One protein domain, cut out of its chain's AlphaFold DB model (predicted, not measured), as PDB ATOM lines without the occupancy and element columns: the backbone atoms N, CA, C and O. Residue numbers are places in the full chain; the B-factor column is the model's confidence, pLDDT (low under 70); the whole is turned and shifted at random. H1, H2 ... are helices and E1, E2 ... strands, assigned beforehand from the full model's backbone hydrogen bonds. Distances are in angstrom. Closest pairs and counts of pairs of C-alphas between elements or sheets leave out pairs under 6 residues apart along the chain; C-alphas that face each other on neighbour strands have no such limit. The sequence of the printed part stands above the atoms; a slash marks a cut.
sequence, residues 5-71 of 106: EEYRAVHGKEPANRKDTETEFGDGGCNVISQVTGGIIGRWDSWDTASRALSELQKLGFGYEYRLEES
ATOM      1  N   GLU A   5     205.252 160.739 143.718       85.88
ATOM      2  CA  GLU A   5     203.885 161.223 143.938       85.88
ATOM      3  C   GLU A   5     202.858 160.304 143.263       85.88
ATOM      4  O   GLU A   5     201.867 159.918 143.880       85.88
ATOM      5  N   GLU A   6     203.153 159.867 142.038       86.69
ATOM      6  CA  GLU A   6     202.337 158.923 141.269       86.69
ATOM      7  C   GLU A   6     202.312 157.540 141.930       86.69
ATOM      8  O   GLU A   6     201.246 156.942 142.070       86.69
ATOM      9  N   TYR A   7     203.458 157.064 142.432       86.38
ATOM     10  CA  TYR A   7     203.534 155.814 143.195       86.38
ATOM     11  C   TYR A   7     202.650 155.874 144.437       86.38
ATOM     12  O   TYR A   7     201.872 154.958 144.709       86.38
ATOM     13  N   ARG A   8     202.745 156.969 145.196       85.31
ATOM     14  CA  ARG A   8     201.969 157.146 146.421       85.31
ATOM     15  C   ARG A   8     200.474 157.248 146.133       85.31
ATOM     16  O   ARG A   8     199.695 156.712 146.916       85.31
ATOM     17  N   ALA A   9     200.076 157.886 145.034       86.94
ATOM     18  CA  ALA A   9     198.678 157.939 144.616       86.94
ATOM     19  C   ALA A   9     198.128 156.540 144.305       86.94
ATOM     20  O   ALA A   9     197.068 156.172 144.802       86.94
ATOM     21  N   VAL A  10     198.869 155.732 143.541       85.62
ATOM     22  CA  VAL A  10     198.411 154.400 143.111       85.62
ATOM     23  C   VAL A  10     198.468 153.366 144.240       85.62
ATOM     24  O   VAL A  10     197.554 152.555 144.382       85.62
ATOM     25  N   HIS A  11     199.524 153.378 145.057       84.19
ATOM     26  CA  HIS A  11     199.768 152.346 146.073       84.19
ATOM     27  C   HIS A  11     199.393 152.761 147.501       84.19
ATOM     28  O   HIS A  11     199.411 151.918 148.400       84.19
ATOM     29  N   GLY A  12     199.093 154.041 147.745       82.38
ATOM     30  CA  GLY A  12     198.745 154.576 149.068       82.38
ATOM     31  C   GLY A  12     199.887 154.559 150.094       82.38
ATOM     32  O   GLY A  12     199.679 154.916 151.253       82.38
ATOM     33  N   LYS A  13     201.093 154.146 149.693       82.56
ATOM     34  CA  LYS A  13     202.282 154.006 150.544       82.56
ATOM     35  C   LYS A  13     203.524 154.502 149.818       82.56
ATOM     36  O   LYS A  13     203.537 154.576 148.593       82.56
ATOM     37  N   GLU A  14     204.564 154.829 150.576       77.75
ATOM     38  CA  GLU A  14     205.867 155.138 149.990       77.75
ATOM     39  C   GLU A  14     206.521 153.871 149.416       77.75
ATOM     40  O   GLU A  14     206.338 152.776 149.964       77.75
ATOM     41  N   PRO A  15     207.265 153.998 148.305       76.00
ATOM     42  CA  PRO A  15     207.987 152.877 147.726       76.00
ATOM     43  C   PRO A  15     209.083 152.407 148.688       76.00
ATOM     44  O   PRO A  15     209.825 153.214 149.247       76.00
ATOM     45  N   ALA A  16     209.218 151.090 148.863       76.62
ATOM     46  CA  ALA A  16     210.254 150.512 149.726       76.62
ATOM     47  C   ALA A  16     211.675 150.791 149.198       76.62
ATOM     48  O   ALA A  16     212.642 150.799 149.961       76.62
ATOM     49  N   ASN A  17     211.804 151.029 147.890       76.25
ATOM     50  CA  ASN A  17     213.043 151.414 147.236       76.25
ATOM     51  C   ASN A  17     212.749 152.364 146.067       76.25
ATOM     52  O   ASN A  17     211.722 152.243 145.410       76.25
ATOM     53  N   ARG A  18     213.675 153.271 145.732       68.19
ATOM     54  CA  ARG A  18     213.541 154.136 144.540       68.19
ATOM     55  C   ARG A  18     213.421 153.337 143.239       68.19
ATOM     56  O   ARG A  18     212.837 153.826 142.284       68.19
ATOM     57  N   LYS A  19     213.912 152.098 143.217       71.88
ATOM     58  CA  LYS A  19     213.768 151.195 142.066       71.88
ATOM     59  C   LYS A  19     212.319 150.789 141.786       71.88
ATOM     60  O   LYS A  19     211.975 150.533 140.638       71.88
ATOM     61  N   ASP A  20     211.454 150.782 142.800       65.75
ATOM     62  CA  ASP A  20     210.028 150.486 142.623       65.75
ATOM     63  C   ASP A  20     209.306 151.568 141.806       65.75
ATOM     64  O   ASP A  20     208.308 151.272 141.157       65.75
ATOM     65  N   THR A  21     209.820 152.804 141.780       66.38
ATOM     66  CA  THR A  21     209.281 153.875 140.920       66.38
ATOM     67  C   THR A  21     209.850 153.840 139.500       66.38
ATOM     68  O   THR A  21     209.343 154.513 138.614       66.38
ATOM     69  N   GLU A  22     210.902 153.056 139.251       65.94
ATOM     70  CA  GLU A  22     211.491 152.905 137.910       65.94
ATOM     71  C   GLU A  22     210.724 151.891 137.045       65.94
ATOM     72  O   GLU A  22     210.935 151.825 135.835       65.94
ATOM     73  N   THR A  23     209.815 151.123 137.652       74.44
ATOM     74  CA  THR A  23     209.001 150.113 136.968       74.44
ATOM     75  C   THR A  23     207.624 150.687 136.621       74.44
ATOM     76  O   THR A  23     207.052 151.451 137.397       74.44
ATOM     77  N   GLU A  24     207.089 150.332 135.448       83.81
ATOM     78  CA  GLU A  24     205.687 150.598 135.096       83.81
ATOM     79  C   GLU A  24     204.761 150.031 136.188       83.81
ATOM     80  O   GLU A  24     204.949 148.901 136.641       83.81
ATOM     81  N   PHE A  25     203.757 150.800 136.617       86.38
ATOM     82  CA  PHE A  25     202.793 150.330 137.612       86.38
ATOM     83  C   PHE A  25     201.860 149.256 137.059       86.38
ATOM     84  O   PHE A  25     201.581 149.209 135.863       86.38
ATOM     85  N   GLY A  26     201.313 148.455 137.972       85.56
ATOM     86  CA  GLY A  26     200.284 147.463 137.683       85.56
ATOM     87  C   GLY A  26     200.815 146.043 137.500       85.56
ATOM     88  O   GLY A  26     201.966 145.725 137.789       85.56
ATOM     89  N   ASP A  27     199.908 145.176 137.077       83.25
ATOM     90  CA  ASP A  27     200.063 143.721 136.940       83.25
ATOM     91  C   ASP A  27     200.396 143.283 135.501       83.25
ATOM     92  O   ASP A  27     200.612 142.100 135.233       83.25
ATOM     93  N   GLY A  28     200.513 144.248 134.584       78.12
ATOM     94  CA  GLY A  28     200.686 144.004 133.159       78.12
ATOM     95  C   GLY A  28     199.347 143.789 132.454       78.12
ATOM     96  O   GLY A  28     198.373 143.341 133.040       78.12
ATOM     97  N   GLY A  29     199.269 144.139 131.170       87.31
ATOM     98  CA  GLY A  29     198.020 144.043 130.417       87.31
ATOM     99  C   GLY A  29     197.920 145.057 129.287       87.31
ATOM    100  O   GLY A  29     198.924 145.635 128.861       87.31
ATOM    101  N   CYS A  30     196.697 145.246 128.793       89.38
ATOM    102  CA  CYS A  30     196.407 146.138 127.668       89.38
ATOM    103  C   CYS A  30     195.781 147.466 128.090       89.38
ATOM    104  O   CYS A  30     195.638 148.339 127.241       89.38
ATOM    105  N   ASN A  31     195.405 147.635 129.358       91.88
ATOM    106  CA  ASN A  31     194.863 148.896 129.850       91.88
ATOM    107  C   ASN A  31     196.035 149.764 130.293       91.88
ATOM    108  O   ASN A  31     196.645 149.498 131.328       91.88
ATOM    109  N   VAL A  32     196.392 150.748 129.478       92.00
ATOM    110  CA  VAL A  32     197.587 151.570 129.663       92.00
ATOM    111  C   VAL A  32     197.173 152.916 130.230       92.00
ATOM    112  O   VAL A  32     196.319 153.586 129.650       92.00
ATOM    113  N   ILE A  33     197.803 153.329 131.330       92.56
ATOM    114  CA  ILE A  33     197.719 154.717 131.789       92.56
ATOM    115  C   ILE A  33     198.979 155.442 131.347       92.56
ATOM    116  O   ILE A  33     200.096 155.028 131.670       92.56
ATOM    117  N   SER A  34     198.796 156.532 130.616       91.62
ATOM    118  CA  SER A  34     199.863 157.419 130.171       91.62
ATOM    119  C   SER A  34     199.633 158.824 130.712       91.62
ATOM    120  O   SER A  34     198.498 159.270 130.896       91.62
ATOM    121  N   GLN A  35     200.724 159.528 130.985       90.06
ATOM    122  CA  GLN A  35     200.681 160.961 131.226       90.06
ATOM    123  C   GLN A  35     200.826 161.678 129.882       90.06
ATOM    124  O   GLN A  35     201.758 161.402 129.130       90.06
ATOM    125  N   VAL A  36     199.937 162.623 129.583       87.12
ATOM    126  CA  VAL A  36     199.865 163.308 128.278       87.12
ATOM    127  C   VAL A  36     201.139 164.078 127.944       87.12
ATOM    128  O   VAL A  36     201.563 164.112 126.792       87.12
ATOM    129  N   THR A  37     201.766 164.685 128.946       83.94
ATOM    130  CA  THR A  37     203.041 165.406 128.816       83.94
ATOM    131  C   THR A  37     204.259 164.521 129.077       83.94
ATOM    132  O   THR A  37     205.389 165.005 129.026       83.94
ATOM    133  N   GLY A  38     204.041 163.240 129.375       82.81
ATOM    134  CA  GLY A  38     205.060 162.320 129.850       82.81
ATOM    135  C   GLY A  38     205.052 160.999 129.090       82.81
ATOM    136  O   GLY A  38     204.942 160.951 127.867       82.81
ATOM    137  N   GLY A  39     205.248 159.914 129.835       86.88
ATOM    138  CA  GLY A  39     205.306 158.560 129.295       86.88
ATOM    139  C   GLY A  39     204.228 157.652 129.868       86.88
ATOM    140  O   GLY A  39     203.293 158.089 130.541       86.88
ATOM    141  N   ILE A  40     204.390 156.355 129.616       89.06
ATOM    142  CA  ILE A  40     203.561 155.328 130.241       89.06
ATOM    143  C   ILE A  40     203.856 155.301 131.744       89.06
ATOM    144  O   ILE A  40     205.019 155.261 132.163       89.06
ATOM    145  N   ILE A  41     202.780 155.342 132.525       89.62
ATOM    146  CA  ILE A  41     202.783 155.271 133.987       89.62
ATOM    147  C   ILE A  41     202.634 153.819 134.427       89.62
ATOM    148  O   ILE A  41     203.362 153.357 135.303       89.62
ATOM    149  N   GLY A  42     201.733 153.076 133.783       90.69
ATOM    150  CA  GLY A  42     201.506 151.676 134.106       90.69
ATOM    151  C   GLY A  42     200.582 150.950 133.141       90.69
ATOM    152  O   GLY A  42     199.997 151.554 132.234       90.69
ATOM    153  N   ARG A  43     200.459 149.640 133.358       91.25
ATOM    154  CA  ARG A  43     199.595 148.728 132.607       91.25
ATOM    155  C   ARG A  43     198.875 147.763 133.536       91.25
ATOM    156  O   ARG A  43     199.492 147.154 134.406       91.25
ATOM    157  N   TRP A  44     197.598 147.553 133.258       90.88
ATOM    158  CA  TRP A  44     196.730 146.665 134.025       90.88
ATOM    159  C   TRP A  44     196.000 145.689 133.109       90.88
ATOM    160  O   TRP A  44     195.642 146.018 131.968       90.88
ATOM    161  N   ASP A  45     195.735 144.493 133.618       87.62
ATOM    162  CA  ASP A  45     194.940 143.470 132.941       87.62
ATOM    163  C   ASP A  45     193.451 143.856 132.924       87.62
ATOM    164  O   ASP A  45     192.760 143.655 131.923       87.62
ATOM    165  N   SER A  46     193.000 144.514 133.995       87.69
ATOM    166  CA  SER A  46     191.600 144.849 134.246       87.69
ATOM    167  C   SER A  46     191.312 146.347 134.120       87.69
ATOM    168  O   SER A  46     191.947 147.184 134.765       87.69
ATOM    169  N   TRP A  47     190.275 146.686 133.343       88.94
ATOM    170  CA  TRP A  47     189.813 148.070 133.164       88.94
ATOM    171  C   TRP A  47     189.360 148.716 134.480       88.94
ATOM    172  O   TRP A  47     189.620 149.896 134.701       88.94
ATOM    173  N   ASP A  48     188.709 147.954 135.370       91.25
ATOM    174  CA  ASP A  48     188.286 148.441 136.692       91.25
ATOM    175  C   ASP A  48     189.487 148.918 137.517       91.25
ATOM    176  O   ASP A  48     189.530 150.060 137.976       91.25
ATOM    177  N   THR A  49     190.512 148.072 137.628       90.31
ATOM    178  CA  THR A  49     191.727 148.379 138.387       90.31
ATOM    179  C   THR A  49     192.473 149.564 137.780       90.31
ATOM    180  O   THR A  49     192.868 150.473 138.511       90.31
ATOM    181  N   ALA A  50     192.576 149.616 136.449       92.50
ATOM    182  CA  ALA A  50     193.170 150.747 135.744       92.50
ATOM    183  C   ALA A  50     192.377 152.050 135.968       92.50
ATOM    184  O   ALA A  50     192.955 153.101 136.228       92.50
ATOM    185  N   SER A  51     191.044 151.994 135.940       92.94
ATOM    186  CA  SER A  51     190.184 153.164 136.167       92.94
ATOM    187  C   SER A  51     190.311 153.700 137.591       92.94
ATOM    188  O   SER A  51     190.308 154.915 137.808       92.94
ATOM    189  N   ARG A  52     190.459 152.807 138.574       93.00
ATOM    190  CA  ARG A  52     190.706 153.189 139.970       93.00
ATOM    191  C   ARG A  52     192.071 153.850 140.124       93.00
ATOM    192  O   ARG A  52     192.149 154.915 140.722       93.00
ATOM    193  N   ALA A  53     193.115 153.271 139.528       91.56
ATOM    194  CA  ALA A  53     194.449 153.869 139.521       91.56
ATOM    195  C   ALA A  53     194.451 155.254 138.850       91.56
ATOM    196  O   ALA A  53     194.997 156.203 139.409       91.56
ATOM    197  N   LEU A  54     193.768 155.403 137.707       92.88
ATOM    198  CA  LEU A  54     193.592 156.694 137.034       92.88
ATOM    199  C   LEU A  54     192.899 157.710 137.948       92.88
ATOM    200  O   LEU A  54     193.338 158.854 138.033       92.88
ATOM    201  N   SER A  55     191.835 157.294 138.634       92.12
ATOM    202  CA  SER A  55     191.086 158.168 139.542       92.12
ATOM    203  C   SER A  55     191.960 158.681 140.686       92.12
ATOM    204  O   SER A  55     191.846 159.846 141.053       92.12
ATOM    205  N   GLU A  56     192.855 157.855 141.236       91.44
ATOM    206  CA  GLU A  56     193.810 158.314 142.251       91.44
ATOM    207  C   GLU A  56     194.869 159.256 141.663       91.44
ATOM    208  O   GLU A  56     195.165 160.288 142.262       91.44
ATOM    209  N   LEU A  57     195.391 158.964 140.469       90.19
ATOM    210  CA  LEU A  57     196.358 159.828 139.785       90.19
ATOM    211  C   LEU A  57     195.771 161.211 139.469       90.19
ATOM    212  O   LEU A  57     196.427 162.228 139.681       90.19
ATOM    213  N   GLN A  58     194.508 161.279 139.044       89.81
ATOM    214  CA  GLN A  58     193.817 162.543 138.769       89.81
ATOM    215  C   GLN A  58     193.633 163.420 140.019       89.81
ATOM    216  O   GLN A  58     193.498 164.638 139.893       89.81
ATOM    217  N   LYS A  59     193.683 162.846 141.231       89.50
ATOM    218  CA  LYS A  59     193.633 163.619 142.486       89.50
ATOM    219  C   LYS A  59     194.926 164.378 142.783       89.50
ATOM    220  O   LYS A  59     194.892 165.274 143.623       89.50
ATOM    221  N   LEU A  60     196.040 164.060 142.114       83.75
ATOM    222  CA  LEU A  60     197.314 164.774 142.291       83.75
ATOM    223  C   LEU A  60     197.232 166.250 141.856       83.75
ATOM    224  O   LEU A  60     198.011 167.070 142.333       83.75
ATOM    225  N   GLY A  61     196.241 166.617 141.036       71.50
ATOM    226  CA  GLY A  61     195.908 168.012 140.748       71.50
ATOM    227  C   GLY A  61     196.716 168.649 139.611       71.50
ATOM    228  O   GLY A  61     197.222 167.976 138.714       71.50
ATOM    229  N   PHE A  62     196.748 169.987 139.605       63.50
ATOM    230  CA  PHE A  62     197.169 170.810 138.465       63.50
ATOM    231  C   PHE A  62     198.584 170.479 137.960       63.50
ATOM    232  O   PHE A  62     199.558 170.606 138.694       63.50
ATOM    233  N   GLY A  63     198.682 170.131 136.671       74.00
ATOM    234  CA  GLY A  63     199.944 169.892 135.957       74.00
ATOM    235  C   GLY A  63     200.084 168.485 135.370       74.00
ATOM    236  O   GLY A  63     200.891 168.285 134.463       74.00
ATOM    237  N   TYR A  64     199.262 167.537 135.823       79.44
ATOM    238  CA  TYR A  64     199.297 166.155 135.359       79.44
ATOM    239  C   TYR A  64     197.972 165.777 134.680       79.44
ATOM    240  O   TYR A  64     196.951 165.608 135.342       79.44
ATOM    241  N   GLU A  65     197.976 165.648 133.350       89.62
ATOM    242  CA  GLU A  65     196.856 165.049 132.611       89.62
ATOM    243  C   GLU A  65     197.180 163.578 132.343       89.62
ATOM    244  O   GLU A  65     198.168 163.266 131.677       89.62
ATOM    245  N   TYR A  66     196.348 162.684 132.874       90.81
ATOM    246  CA  TYR A  66     196.472 161.239 132.696       90.81
ATOM    247  C   TYR A  66     195.354 160.716 131.800       90.81
ATOM    248  O   TYR A  66     194.201 161.143 131.922       90.81
ATOM    249  N   ARG A  67     195.683 159.760 130.934       91.56
ATOM    250  CA  ARG A  67     194.733 159.072 130.056       91.56
ATOM    251  C   ARG A  67     194.817 157.577 130.268       91.56
ATOM    252  O   ARG A  67     195.908 157.031 130.371       91.56
ATOM    253  N   LEU A  68     193.653 156.941 130.319       93.12
ATOM    254  CA  LEU A  68     193.517 155.493 130.282       93.12
ATOM    255  C   LEU A  68     193.082 155.092 128.876       93.12
ATOM    256  O   LEU A  68     192.043 155.546 128.394       93.12
ATOM    257  N   GLU A  69     193.873 154.242 128.237       91.94
ATOM    258  CA  GLU A  69     193.622 153.762 126.884       91.94
ATOM    259  C   GLU A  69     193.755 152.243 126.811       91.94
ATOM    260  O   GLU A  69     194.579 151.622 127.486       91.94
ATOM    261  N   GLU A  70     192.946 151.639 125.948       89.88
ATOM    262  CA  GLU A  70     193.024 150.217 125.652       89.88
ATOM    263  C   GLU A  70     193.979 149.987 124.467       89.88
ATOM    264  O   GLU A  70     193.682 150.327 123.324       89.88
ATOM    265  N   SER A  71     195.147 149.399 124.732       86.62
ATOM    266  CA  SER A  71     196.233 149.192 123.765       86.62
ATOM    267  C   SER A  71     196.399 147.714 123.391       86.62
ATOM    268  O   SER A  71     197.467 147.112 123.534       86.62
TER     269      SER A  71
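This is residues 5 to 71 of the 106 residues of an uncharacterized protein of Arthrobacter sp. BB-1 (UniProt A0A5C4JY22). What is the shape? A small antiparallel sheet, ordered E2, E1, E3, has H3 over one face, in two layers; H1 packs on H3's residues 53 to 57, and H2 lies farthest out. How big is it? The 67 printed residues, mixed helices and strands in chain order H1, H2, E1, E2, H3, E3, are compact, with radius of gyration of the C-alphas 11.0 A and spans 29 by 27 by 19 A.

Where are the strands? E1, residues 31 to 35, and E3, residues 66 to 70, each measure 13.5 A from first to last C-alpha; E2, residues 40 to 44, 11.7 A. Where are the helices? H3 is residues 47 to 58, 16.0 A, from C-alpha 47 at (189.813, 148.070, 133.164); H1 is residues 5 to 11, 10.0 A, from C-alpha 5 at (203.885, 161.223, 143.938); H2 is residues 18 to 21, 5.6 A.

What pairs the strands? Within hydrogen-bond range are N 33 and O 42, 3.0 A, in the hairpin E1 and E2, and N 34 and O 67, 2.9 A, between E1 and E3. Where is H3? It is on the sheet, height 8.8 A, over E1 and along the strands; E2, H3, E3 form a split strand-helix-strand unit, two same-way strands joined through a helix with E1 between, its crossover right-handed. How do helices meet? H3, with residues 53 to 57 alone, touches H1, the closest C-alphas being Val 10 and Ala 53, 5.4 A, opposite ways at a shallow tilt of 34 degrees, only just short of steep. H2 is close but not clearly touching H1, the closest C-alphas being Tyr 7 and Thr 21, 6.5 A. In H1 and H3 every O i to N i+4 pair is within hydrogen-bond range; H2 is too short for one.

Is it continuous? The printed part has no cut, and no link is long. Where is confidence low? The pLDDT is under 70 at residues 18, 20 to 22 and 62.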